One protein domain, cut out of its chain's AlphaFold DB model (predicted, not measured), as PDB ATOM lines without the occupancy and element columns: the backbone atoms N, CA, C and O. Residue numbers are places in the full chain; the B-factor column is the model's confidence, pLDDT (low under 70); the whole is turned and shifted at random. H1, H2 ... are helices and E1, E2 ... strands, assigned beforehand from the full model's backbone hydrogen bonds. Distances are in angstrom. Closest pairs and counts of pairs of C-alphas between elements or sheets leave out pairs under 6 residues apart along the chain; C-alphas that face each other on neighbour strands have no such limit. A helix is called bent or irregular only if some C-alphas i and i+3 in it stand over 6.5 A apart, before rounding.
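AT A GLANCE: This is residues 4 to 82 of the 101 residues of an uncharacterized protein of Subdoligranulum sp. OF01-18 (UniProt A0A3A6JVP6). A strongly twisted sheet of five strands, E1 to E5, curls round one helix, H2, and a second helix, H1, packs alongside H2 by the E1 end of the sheet. The 79 printed residues hold two named helices and five named strands, in the order H1 E1 E2 E3 E4 E5 H2; the class is mixed, helices and strands. The sheet's order is E1 - E2 - E3 - E4 - E5, antiparallel throughout. The whole is compact, with a radius of gyration of the C-alphas of 11.4 A and spans of 34 by 30 by 20 A.

IN THESE COORDINATES: Start at residue 4 and go on to C-alpha 10 at (39.472, -42.232, -38.206), where H1 begins; it runs over residues 10 to 20, 14.4 A. H1 is neither bent nor irregular, but only just: C-alphas 11 and 14 are 6.1 A apart. Next come E1, residues 24 to 30, 17.3 A, and E2, residues 33 to 38, 15.9 A. Find C-alpha 43 at (15.757, -32.849, -38.605); from there E3 runs to residue 50, 22.4 A. E4 is residues 55 to 59 and E5 residues 65 to 69. H2, residues 72 to 81, 14.5 A, ends at C-alpha 81, (28.388, -27.305, -44.415).

HOW THE PARTS SIT: Look first at the sheet, a meander of E1 to E5, each strand the antiparallel neighbour of the one before. Its successive strands form hairpins. Between E1 and E2 look for N 25 and O 37, 2.8 A apart; between E2 and E3, N 36 and O 45, 2.9 A; between E3 and E4, N 48 and O 57, 2.8 A; between E4 and E5, N 58 and O 67, 2.9 A. E1 and E5 are the edge strands, and they are apart. H2 is on one face of this sheet, in two layers, a helix layer and a strand layer. Its closest C-alphas to E5 are those of Ala 75 and Thr 69, 5.8 A apart, and to E1 those of Ala 80 and Leu 24, 6.9 A. H1 and H2 touch, the C-alphas of Cys 12 and Ala 73 being closest at 4.8 A, with a shallow tilt of 23 degrees, the same way. H1 is on the sheet too, but over none of its strands; its closest C-alphas to E1 are those of Leu 16 and Leu 24, 7.4 A. In H2 every O i to N i+4 pair is within hydrogen-bond range; in H1, 6 of 7 are.

THE WHOLE: The two C-alphas farthest apart are those of Pro 40 and Ala 52, 34.1 A. The printed part has no cut, and the links between named elements are tight. Mean pLDDT of the printed part is 89.6; look at residues 20 to 22 for the values under 70.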
ATOM      1  N   HIS A   4      28.449 -49.178 -40.735       90.81
ATOM      2  CA  HIS A   4      28.945 -49.508 -39.391       90.81
ATOM      3  C   HIS A   4      30.470 -49.637 -39.359       90.81
ATOM      4  O   HIS A   4      31.099 -49.275 -38.366       90.81
ATOM      5  N   TYR A   5      31.059 -50.158 -40.437       92.06
ATOM      6  CA  TYR A   5      32.504 -50.284 -40.562       92.06
ATOM      7  C   TYR A   5      33.170 -48.940 -40.887       92.06
ATOM      8  O   TYR A   5      34.116 -48.550 -40.206       92.06
ATOM      9  N   GLU A   6      32.656 -48.196 -41.871       92.06
ATOM     10  CA  GLU A   6      33.224 -46.900 -42.270       92.06
ATOM     11  C   GLU A   6      33.220 -45.873 -41.129       92.06
ATOM     12  O   GLU A   6      34.210 -45.175 -40.928       92.06
ATOM     13  N   LEU A   7      32.160 -45.838 -40.315       90.44
ATOM     14  CA  LEU A   7      32.058 -44.932 -39.166       90.44
ATOM     15  C   LEU A   7      33.134 -45.175 -38.095       90.44
ATOM     16  O   LEU A   7      33.452 -44.269 -37.327       90.44
ATOM     17  N   ARG A   8      33.725 -46.378 -38.038       90.06
ATOM     18  CA  ARG A   8      34.823 -46.698 -37.108       90.06
ATOM     19  C   ARG A   8      36.176 -46.181 -37.593       90.06
ATOM     20  O   ARG A   8      37.101 -46.081 -36.786       90.06
ATOM     21  N   LYS A   9      36.309 -45.845 -38.880       90.88
ATOM     22  CA  LYS A   9      37.553 -45.303 -39.431       90.88
ATOM     23  C   LYS A   9      37.793 -43.895 -38.902       90.88
ATOM     24  O   LYS A   9      36.867 -43.102 -38.736       90.88
ATOM     25  N   SER A  10      39.061 -43.561 -38.677       85.50
ATOM     26  CA  SER A  10      39.472 -42.232 -38.206       85.50
ATOM     27  C   SER A  10      39.015 -41.106 -39.140       85.50
ATOM     28  O   SER A  10      38.675 -40.033 -38.645       85.50
ATOM     29  N   SER A  11      38.940 -41.375 -40.449       86.31
ATOM     30  CA  SER A  11      38.448 -40.447 -41.474       86.31
ATOM     31  C   SER A  11      36.997 -40.021 -41.269       86.31
ATOM     32  O   SER A  11      36.662 -38.899 -41.608       86.31
ATOM     33  N   CYS A  12      36.142 -40.868 -40.689       85.25
ATOM     34  CA  CYS A  12      34.762 -40.505 -40.357       85.25
ATOM     35  C   CYS A  12      34.635 -40.073 -38.893       85.25
ATOM     36  O   CYS A  12      33.951 -39.104 -38.581       85.25
ATOM     37  N   ARG A  13      35.327 -40.767 -37.979       84.56
ATOM     38  CA  ARG A  13      35.223 -40.536 -36.533       84.56
ATOM     39  C   ARG A  13      35.714 -39.152 -36.110       84.56
ATOM     40  O   ARG A  13      35.132 -38.581 -35.196       84.56
ATOM     41  N   ARG A  14      36.783 -38.621 -36.720       82.69
ATOM     42  CA  ARG A  14      37.317 -37.290 -36.372       82.69
ATOM     43  C   ARG A  14      36.380 -36.161 -36.819       82.69
ATOM     44  O   ARG A  14      35.991 -35.401 -35.933       82.69
ATOM     45  N   PRO A  15      35.956 -36.080 -38.102       79.75
ATOM     46  CA  PRO A  15      34.957 -35.102 -38.522       79.75
ATOM     47  C   PRO A  15      33.673 -35.241 -37.722       79.75
ATOM     48  O   PRO A  15      33.196 -34.249 -37.193       79.75
ATOM     49  N   LEU A  16      33.165 -36.466 -37.531       81.38
ATOM     50  CA  LEU A  16      31.978 -36.661 -36.706       81.38
ATOM     51  C   LEU A  16      32.189 -36.162 -35.295       81.38
ATOM     52  O   LEU A  16      31.333 -35.442 -34.845       81.38
ATOM     53  N   LYS A  17      33.291 -36.463 -34.602       79.44
ATOM     54  CA  LYS A  17      33.489 -35.970 -33.233       79.44
ATOM     55  C   LYS A  17      33.435 -34.440 -33.173       79.44
ATOM     56  O   LYS A  17      32.658 -33.900 -32.394       79.44
ATOM     57  N   ILE A  18      34.191 -33.775 -34.049       76.38
ATOM     58  CA  ILE A  18      34.236 -32.308 -34.144       76.38
ATOM     59  C   ILE A  18      32.847 -31.748 -34.467       76.38
ATOM     60  O   ILE A  18      32.407 -30.786 -33.855       76.38
ATOM     61  N   LEU A  19      32.130 -32.363 -35.402       76.94
ATOM     62  CA  LEU A  19      30.827 -31.889 -35.857       76.94
ATOM     63  C   LEU A  19      29.689 -32.312 -34.923       76.94
ATOM     64  O   LEU A  19      28.680 -31.625 -34.860       76.94
ATOM     65  N   THR A  20      29.818 -33.401 -34.167       66.31
ATOM     66  CA  THR A  20      28.776 -33.900 -33.254       66.31
ATOM     67  C   THR A  20      28.655 -33.092 -31.986       66.31
ATOM     68  O   THR A  20      27.594 -33.068 -31.370       66.31
ATOM     69  N   GLU A  21      29.722 -32.391 -31.629       66.06
ATOM     70  CA  GLU A  21      29.711 -31.446 -30.523       66.06
ATOM     71  C   GLU A  21      28.937 -30.159 -30.886       66.06
ATOM     72  O   GLU A  21      28.509 -29.452 -29.979       66.06
ATOM     73  N   TRP A  22      28.681 -29.880 -32.180       65.50
ATOM     74  CA  TRP A  22      28.156 -28.575 -32.625       65.50
ATOM     75  C   TRP A  22      26.976 -28.617 -33.618       65.50
ATOM     76  O   TRP A  22      26.109 -27.747 -33.574       65.50
ATOM     77  N   THR A  23      26.914 -29.594 -34.531       80.12
ATOM     78  CA  THR A  23      26.029 -29.545 -35.714       80.12
ATOM     79  C   THR A  23      25.381 -30.861 -36.156       80.12
ATOM     80  O   THR A  23      24.309 -30.787 -36.750       80.12
ATOM     81  N   LEU A  24      25.940 -32.049 -35.887       88.12
ATOM     82  CA  LEU A  24      25.423 -33.329 -36.417       88.12
ATOM     83  C   LEU A  24      25.193 -34.393 -35.333       88.12
ATOM     84  O   LEU A  24      25.900 -34.454 -34.343       88.12
ATOM     85  N   ARG A  25      24.244 -35.309 -35.518       89.06
ATOM     86  CA  ARG A  25      24.053 -36.459 -34.618       89.06
ATOM     87  C   ARG A  25      23.651 -37.688 -35.408       89.06
ATOM     88  O   ARG A  25      22.675 -37.647 -36.144       89.06
ATOM     89  N   VAL A  26      24.361 -38.799 -35.227       91.44
ATOM     90  CA  VAL A  26      23.936 -40.082 -35.804       91.44
ATOM     91  C   VAL A  26      22.645 -40.520 -35.112       91.44
ATOM     92  O   VAL A  26      22.629 -40.684 -33.892       91.44
ATOM     93  N   LEU A  27      21.575 -40.678 -35.891       93.06
ATOM     94  CA  LEU A  27      20.266 -41.119 -35.407       93.06
ATOM     95  C   LEU A  27      20.075 -42.611 -35.653       93.06
ATOM     96  O   LEU A  27      19.669 -43.340 -34.755       93.06
ATOM     97  N   GLU A  28      20.407 -43.070 -36.859       95.38
ATOM     98  CA  GLU A  28      20.221 -44.462 -37.247       95.38
ATOM     99  C   GLU A  28      21.263 -44.890 -38.279       95.38
ATOM    100  O   GLU A  28      21.634 -44.128 -39.172       95.38
ATOM    101  N   VAL A  29      21.723 -46.136 -38.173       95.50
ATOM    102  CA  VAL A  29      22.593 -46.764 -39.170       95.50
ATOM    103  C   VAL A  29      21.892 -48.013 -39.684       95.50
ATOM    104  O   VAL A  29      21.635 -48.943 -38.925       95.50
ATOM    105  N   ARG A  30      21.593 -48.027 -40.982       93.38
ATOM    106  CA  ARG A  30      20.994 -49.147 -41.711       93.38
ATOM    107  C   ARG A  30      21.959 -49.658 -42.775       93.38
ATOM    108  O   ARG A  30      23.023 -49.091 -43.047       93.38
ATOM    109  N   ARG A  31      21.569 -50.741 -43.448       92.00
ATOM    110  CA  ARG A  31      22.296 -51.221 -44.624       92.00
ATOM    111  C   ARG A  31      22.275 -50.148 -45.715       92.00
ATOM    112  O   ARG A  31      21.226 -49.856 -46.274       92.00
ATOM    113  N   HIS A  32      23.460 -49.637 -46.043       93.56
ATOM    114  CA  HIS A  32      23.683 -48.601 -47.055       93.56
ATOM    115  C   HIS A  32      23.035 -47.243 -46.758       93.56
ATOM    116  O   HIS A  32      23.010 -46.400 -47.646       93.56
ATOM    117  N   GLU A  33      22.529 -47.001 -45.553       96.12
ATOM    118  CA  GLU A  33      21.871 -45.740 -45.221       96.12
ATOM    119  C   GLU A  33      22.244 -45.294 -43.809       96.12
ATOM    120  O   GLU A  33      22.299 -46.096 -42.879       96.12
ATOM    121  N   LEU A  34      22.568 -44.014 -43.672       96.19
ATOM    122  CA  LEU A  34      22.948 -43.359 -42.433       96.19
ATOM    123  C   LEU A  34      22.040 -42.147 -42.276       96.19
ATOM    124  O   LEU A  34      22.046 -41.252 -43.121       96.19
ATOM    125  N   VAL A  35      21.276 -42.135 -41.190       95.69
ATOM    126  CA  VAL A  35      20.394 -41.030 -40.835       95.69
ATOM    127  C   VAL A  35      21.121 -40.152 -39.827       95.69
ATOM    128  O   VAL A  35      21.530 -40.619 -38.759       95.69
ATOM    129  N   ILE A  36      21.297 -38.881 -40.177       92.69
ATOM    130  CA  ILE A  36      21.979 -37.883 -39.353       92.69
ATOM    131  C   ILE A  36      21.021 -36.734 -39.069       92.69
ATOM    132  O   ILE A  36      20.522 -36.098 -39.987       92.69
ATOM    133  N   GLY A  37      20.790 -36.439 -37.797       91.25
ATOM    134  CA  GLY A  37      20.075 -35.248 -37.365       91.25
ATOM    135  C   GLY A  37      21.007 -34.049 -37.382       91.25
ATOM    136  O   GLY A  37      22.161 -34.162 -36.966       91.25
ATOM    137  N   ARG A  38      20.513 -32.895 -37.831       86.12
ATOM    138  CA  ARG A  38      21.303 -31.662 -37.880       86.12
ATOM    139  C   ARG A  38      20.779 -30.585 -36.932       86.12
ATOM    140  O   ARG A  38      19.599 -30.259 -36.969       86.12
ATOM    141  N   SER A  39      21.659 -30.014 -36.114       82.25
ATOM    142  CA  SER A  39      21.362 -28.880 -35.229       82.25
ATOM    143  C   SER A  39      20.845 -27.661 -36.018       82.25
ATOM    144  O   SER A  39      21.303 -27.438 -37.141       82.25
ATOM    145  N   PRO A  40      19.933 -26.844 -35.456       77.88
ATOM    146  CA  PRO A  40      19.320 -26.982 -34.128       77.88
ATOM    147  C   PRO A  40      18.054 -27.848 -34.112       77.88
ATOM    148  O   PRO A  40      17.628 -28.283 -33.047       77.88
ATOM    149  N   THR A  41      17.436 -28.100 -35.268       83.25
ATOM    150  CA  THR A  41      16.138 -28.796 -35.353       83.25
ATOM    151  C   THR A  41      16.255 -30.307 -35.187       83.25
ATOM    152  O   THR A  41      15.263 -30.982 -34.933       83.25
ATOM    153  N   TRP A  42      17.466 -30.841 -35.358       86.19
ATOM    154  CA  TRP A  42      17.776 -32.267 -35.420       86.19
ATOM    155  C   TRP A  42      16.975 -33.013 -36.487       86.19
ATOM    156  O   TRP A  42      16.802 -34.228 -36.405       86.19
ATOM    157  N   ALA A  43      16.526 -32.286 -37.513       87.69
ATOM    158  CA  ALA A  43      15.757 -32.849 -38.605       87.69
ATOM    159  C   ALA A  43      16.593 -33.907 -39.360       87.69
ATOM    160  O   ALA A  43      17.797 -33.697 -39.576       87.69
ATOM    161  N   PRO A  44      15.989 -35.050 -39.731       92.38
ATOM    162  CA  PRO A  44      16.721 -36.193 -40.264       92.38
ATOM    163  C   PRO A  44      17.208 -35.915 -41.684       92.38
ATOM    164  O   PRO A  44      16.422 -35.721 -42.597       92.38
ATOM    165  N   CYS A  45      18.515 -35.933 -41.884       92.62
ATOM    166  CA  CYS A  45      19.147 -35.972 -43.195       92.62
ATOM    167  C   CYS A  45      19.585 -37.405 -43.493       92.62
ATOM    168  O   CYS A  45      19.897 -38.177 -42.583       92.62
ATOM    169  N   HIS A  46      19.649 -37.754 -44.770       95.44
ATOM    170  CA  HIS A  46      19.937 -39.110 -45.205       95.44
ATOM    171  C   HIS A  46      21.181 -39.125 -46.078       95.44
ATOM    172  O   HIS A  46      21.283 -38.409 -47.073       95.44
ATOM    173  N   ILE A  47      22.112 -39.991 -45.705       96.75
ATOM    174  CA  ILE A  47      23.276 -40.353 -46.496       96.75
ATOM    175  C   ILE A  47      23.029 -41.780 -46.966       96.75
ATOM    176  O   ILE A  47      22.940 -42.685 -46.141       96.75
ATOM    177  N   ARG A  48      22.902 -42.009 -48.274       97.44
ATOM    178  CA  ARG A  48      22.572 -43.321 -48.840       97.44
ATOM    179  C   ARG A  48      23.599 -43.757 -49.868       97.44
ATOM    180  O   ARG A  48      23.823 -43.083 -50.864       97.44
ATOM    181  N   TYR A  49      24.209 -44.911 -49.646       97.75
ATOM    182  CA  TYR A  49      25.111 -45.538 -50.598       97.75
ATOM    183  C   TYR A  49      24.328 -46.337 -51.640       97.75
ATOM    184  O   TYR A  49      23.504 -47.185 -51.299       97.75
ATOM    185  N   TYR A  50      24.639 -46.111 -52.912       96.69
ATOM    186  CA  TYR A  50      24.079 -46.832 -54.047       96.69
ATOM    187  C   TYR A  50      25.142 -47.764 -54.637       96.69
ATOM    188  O   TYR A  50      25.998 -47.308 -55.396       96.69
ATOM    189  N   PRO A  51      25.103 -49.079 -54.327       94.44
ATOM    190  CA  PRO A  51      26.137 -50.019 -54.759       94.44
ATOM    191  C   PRO A  51      26.308 -50.097 -56.275       94.44
ATOM    192  O   PRO A  51      27.432 -50.223 -56.740       94.44
ATOM    193  N   ALA A  52      25.213 -49.977 -57.031       95.88
ATOM    194  CA  ALA A  52      25.234 -50.048 -58.490       95.88
ATOM    195  C   ALA A  52      26.057 -48.923 -59.141       95.88
ATOM    196  O   ALA A  52      26.631 -49.125 -60.203       95.88
ATOM    197  N   VAL A  53      26.123 -47.753 -58.499       94.62
ATOM    198  CA  VAL A  53      26.864 -46.584 -59.003       94.62
ATOM    199  C   VAL A  53      28.194 -46.416 -58.262       94.62
ATOM    200  O   VAL A  53      29.079 -45.704 -58.715       94.62
ATOM    201  N   GLY A  54      28.351 -47.060 -57.102       95.06
ATOM    202  CA  GLY A  54      29.529 -46.910 -56.253       95.06
ATOM    203  C   GLY A  54      29.601 -45.566 -55.525       95.06
ATOM    204  O   GLY A  54      30.654 -45.237 -54.992       95.06
ATOM    205  N   ARG A  55      28.498 -44.807 -55.463       97.25
ATOM    206  CA  ARG A  55      28.458 -43.440 -54.918       97.25
ATOM    207  C   ARG A  55      27.430 -43.285 -53.807       97.25
ATOM    208  O   ARG A  55      26.549 -44.125 -53.613       97.25
ATOM    209  N   ILE A  56      27.557 -42.196 -53.066       98.06
ATOM    210  CA  ILE A  56      26.719 -41.835 -51.931       98.06
ATOM    211  C   ILE A  56      25.908 -40.607 -52.295       98.06
ATOM    212  O   ILE A  56      26.468 -39.593 -52.692       98.06
ATOM    213  N   TYR A  57      24.602 -40.706 -52.123       96.75
ATOM    214  CA  TYR A  57      23.664 -39.608 -52.259       96.75
ATOM    215  C   TYR A  57      23.365 -39.001 -50.897       96.75
ATOM    216  O   TYR A  57      23.239 -39.729 -49.909       96.75
ATOM    217  N   ILE A  58      23.194 -37.687 -50.861       95.81
ATOM    218  CA  ILE A  58      22.846 -36.952 -49.655       95.81
ATOM    219  C   ILE A  58      21.603 -36.128 -49.940       95.81
ATOM    220  O   ILE A  58      21.571 -35.354 -50.902       95.81
ATOM    221  N   HIS A  59      20.603 -36.266 -49.078       93.44
ATOM    222  CA  HIS A  59      19.435 -35.405 -49.097       93.44
ATOM    223  C   HIS A  59      19.047 -34.945 -47.699       93.44
ATOM    224  O   HIS A  59      19.299 -35.616 -46.694       93.44
ATOM    225  N   GLY A  60      18.447 -33.762 -47.655       91.31
ATOM    226  CA  GLY A  60      17.970 -33.153 -46.430       91.31
ATOM    227  C   GLY A  60      16.620 -33.707 -45.965       91.31
ATOM    228  O   GLY A  60      16.084 -34.655 -46.557       91.31
ATOM    229  N   PRO A  61      16.048 -33.091 -44.917       88.38
ATOM    230  CA  PRO A  61      14.848 -33.586 -44.245       88.38
ATOM    231  C   PRO A  61      13.575 -33.596 -45.083       88.38
ATOM    232  O   PRO A  61      12.706 -34.431 -44.861       88.38
ATOM    233  N   ALA A  62      13.468 -32.700 -46.061       86.06
ATOM    234  CA  ALA A  62      12.344 -32.640 -46.990       86.06
ATOM    235  C   ALA A  62      12.626 -33.409 -48.295       86.06
ATOM    236  O   ALA A  62      11.895 -33.268 -49.269       86.06
ATOM    237  N   GLY A  63      13.712 -34.190 -48.346       88.25
ATOM    238  CA  GLY A  63      14.169 -34.854 -49.567       88.25
ATOM    239  C   GLY A  63      14.941 -33.939 -50.521       88.25
ATOM    240  O   GLY A  63      15.283 -34.371 -51.621       88.25
ATOM    241  N   GLN A  64      15.251 -32.702 -50.119       87.00
ATOM    242  CA  GLN A  64      16.014 -31.780 -50.956       87.00
ATOM    243  C   GLN A  64      17.420 -32.320 -51.229       87.00
ATOM    244  O   GLN A  64      18.090 -32.828 -50.327       87.00
ATOM    245  N   TYR A  65      17.864 -32.200 -52.476       90.69
ATOM    246  CA  TYR A  65      19.194 -32.623 -52.892       90.69
ATOM    247  C   TYR A  65      20.282 -31.813 -52.182       90.69
ATOM    248  O   TYR A  65      20.214 -30.587 -52.143       90.69
ATOM    249  N   ILE A  66      21.295 -32.502 -51.654       91.56
ATOM    250  CA  ILE A  66      22.492 -31.872 -51.082       91.56
ATOM    251  C   ILE A  66      23.719 -32.182 -51.940       91.56
ATOM    252  O   ILE A  66      24.498 -31.282 -52.246       91.56
ATOM    253  N   GLY A  67      23.915 -33.443 -52.337       94.12
ATOM    254  CA  GLY A  67      25.109 -33.802 -53.097       94.12
ATOM    255  C   GLY A  67      25.291 -35.285 -53.386       94.12
ATOM    256  O   GLY A  67      24.584 -36.142 -52.851       94.12
ATOM    257  N   TRP A  68      26.304 -35.565 -54.208       97.38
ATOM    258  CA  TRP A  68      26.882 -36.891 -54.410       97.38
ATOM    259  C   TRP A  68      28.344 -36.903 -53.977       97.38
ATOM    260  O   TRP A  68      29.089 -35.975 -54.287       97.38
ATOM    261  N   THR A  69      28.774 -37.975 -53.319       97.06
ATOM    262  CA  THR A  69      30.175 -38.172 -52.925       97.06
ATOM    263  C   THR A  69      30.597 -39.626 -53.097       97.06
ATOM    264  O   THR A  69      29.765 -40.525 -53.231       97.06
ATOM    265  N   ASP A  70      31.904 -39.874 -53.068       95.56
ATOM    266  CA  ASP A  70      32.456 -41.225 -53.220       95.56
ATOM    267  C   ASP A  70      32.843 -41.853 -51.867       95.56
ATOM    268  O   ASP A  70      33.083 -43.055 -51.772       95.56
ATOM    269  N   THR A  71      32.878 -41.059 -50.786       94.56
ATOM    270  CA  THR A  71      33.273 -41.520 -49.446       94.56
ATOM    271  C   THR A  71      32.338 -41.009 -48.357       94.56
ATOM    272  O   THR A  71      31.756 -39.925 -48.456       94.56
ATOM    273  N   LEU A  72      32.214 -41.791 -47.277       94.12
ATOM    274  CA  LEU A  72      31.358 -41.429 -46.146       94.12
ATOM    275  C   LEU A  72      31.861 -40.173 -45.420       94.12
ATOM    276  O   LEU A  72      31.052 -39.352 -45.006       94.12
ATOM    277  N   ALA A  73      33.181 -40.000 -45.308       93.00
ATOM    278  CA  ALA A  73      33.781 -38.819 -44.690       93.00
ATOM    279  C   ALA A  73      33.410 -37.539 -45.456       93.00
ATOM    280  O   ALA A  73      32.887 -36.603 -44.859       93.00
ATOM    281  N   ALA A  74      33.568 -37.551 -46.786       93.38
ATOM    282  CA  ALA A  74      33.168 -36.429 -47.633       93.38
ATOM    283  C   ALA A  74      31.659 -36.159 -47.552       93.38
ATOM    284  O   ALA A  74      31.241 -35.008 -47.575       93.38
ATOM    285  N   ALA A  75      30.831 -37.206 -47.423       94.56
ATOM    286  CA  ALA A  75      29.392 -37.021 -47.247       94.56
ATOM    287  C   ALA A  75      29.046 -36.314 -45.928       94.56
ATOM    288  O   ALA A  75      28.195 -35.429 -45.903       94.56
ATOM    289  N   ILE A  76      29.712 -36.692 -44.836       92.12
ATOM    290  CA  ILE A  76      29.512 -36.081 -43.516       92.12
ATOM    291  C   ILE A  76      29.955 -34.615 -43.526       92.12
ATOM    292  O   ILE A  76      29.221 -33.764 -43.032       92.12
ATOM    293  N   GLU A  77      31.120 -34.314 -44.103       90.38
ATOM    294  CA  GLU A  77      31.601 -32.935 -44.237       90.38
ATOM    295  C   GLU A  77      30.656 -32.096 -45.100       90.38
ATOM    296  O   GLU A  77      30.222 -31.029 -44.671       90.38
ATOM    297  N   LEU A  78      30.256 -32.601 -46.272       90.94
ATOM    298  CA  LEU A  78      29.330 -31.894 -47.155       90.94
ATOM    299  C   LEU A  78      27.998 -31.599 -46.457       90.94
ATOM    300  O   LEU A  78      27.502 -30.479 -46.533       90.94
ATOM    301  N   LEU A  79      27.445 -32.572 -45.731       90.19
ATOM    302  CA  LEU A  79      26.214 -32.383 -44.966       90.19
ATOM    303  C   LEU A  79      26.368 -31.337 -43.848       90.19
ATOM    304  O   LEU A  79      25.435 -30.579 -43.586       90.19
ATOM    305  N   ALA A  80      27.525 -31.284 -43.188       87.38
ATOM    306  CA  ALA A  80      27.779 -30.326 -42.117       87.38
ATOM    307  C   ALA A  80      27.749 -28.873 -42.605       87.38
ATOM    308  O   ALA A  80      27.226 -28.003 -41.903       87.38
ATOM    309  N   TYR A  81      28.284 -28.633 -43.805       85.12
ATOM    310  CA  TYR A  81      28.388 -27.305 -44.415       85.12
ATOM    311  C   TYR A  81      27.232 -26.946 -45.348       85.12
ATOM    312  O   TYR A  81      27.058 -25.766 -45.643       85.12
ATOM    313  N   ALA A  82      26.444 -27.920 -45.811       83.12
ATOM    314  CA  ALA A  82      25.295 -27.663 -46.677       83.12
ATOM    315  C   ALA A  82      24.375 -26.619 -46.039       83.12
ATOM    316  O   ALA A  82      24.198 -26.635 -44.831       83.12
TER     317      ALA A  82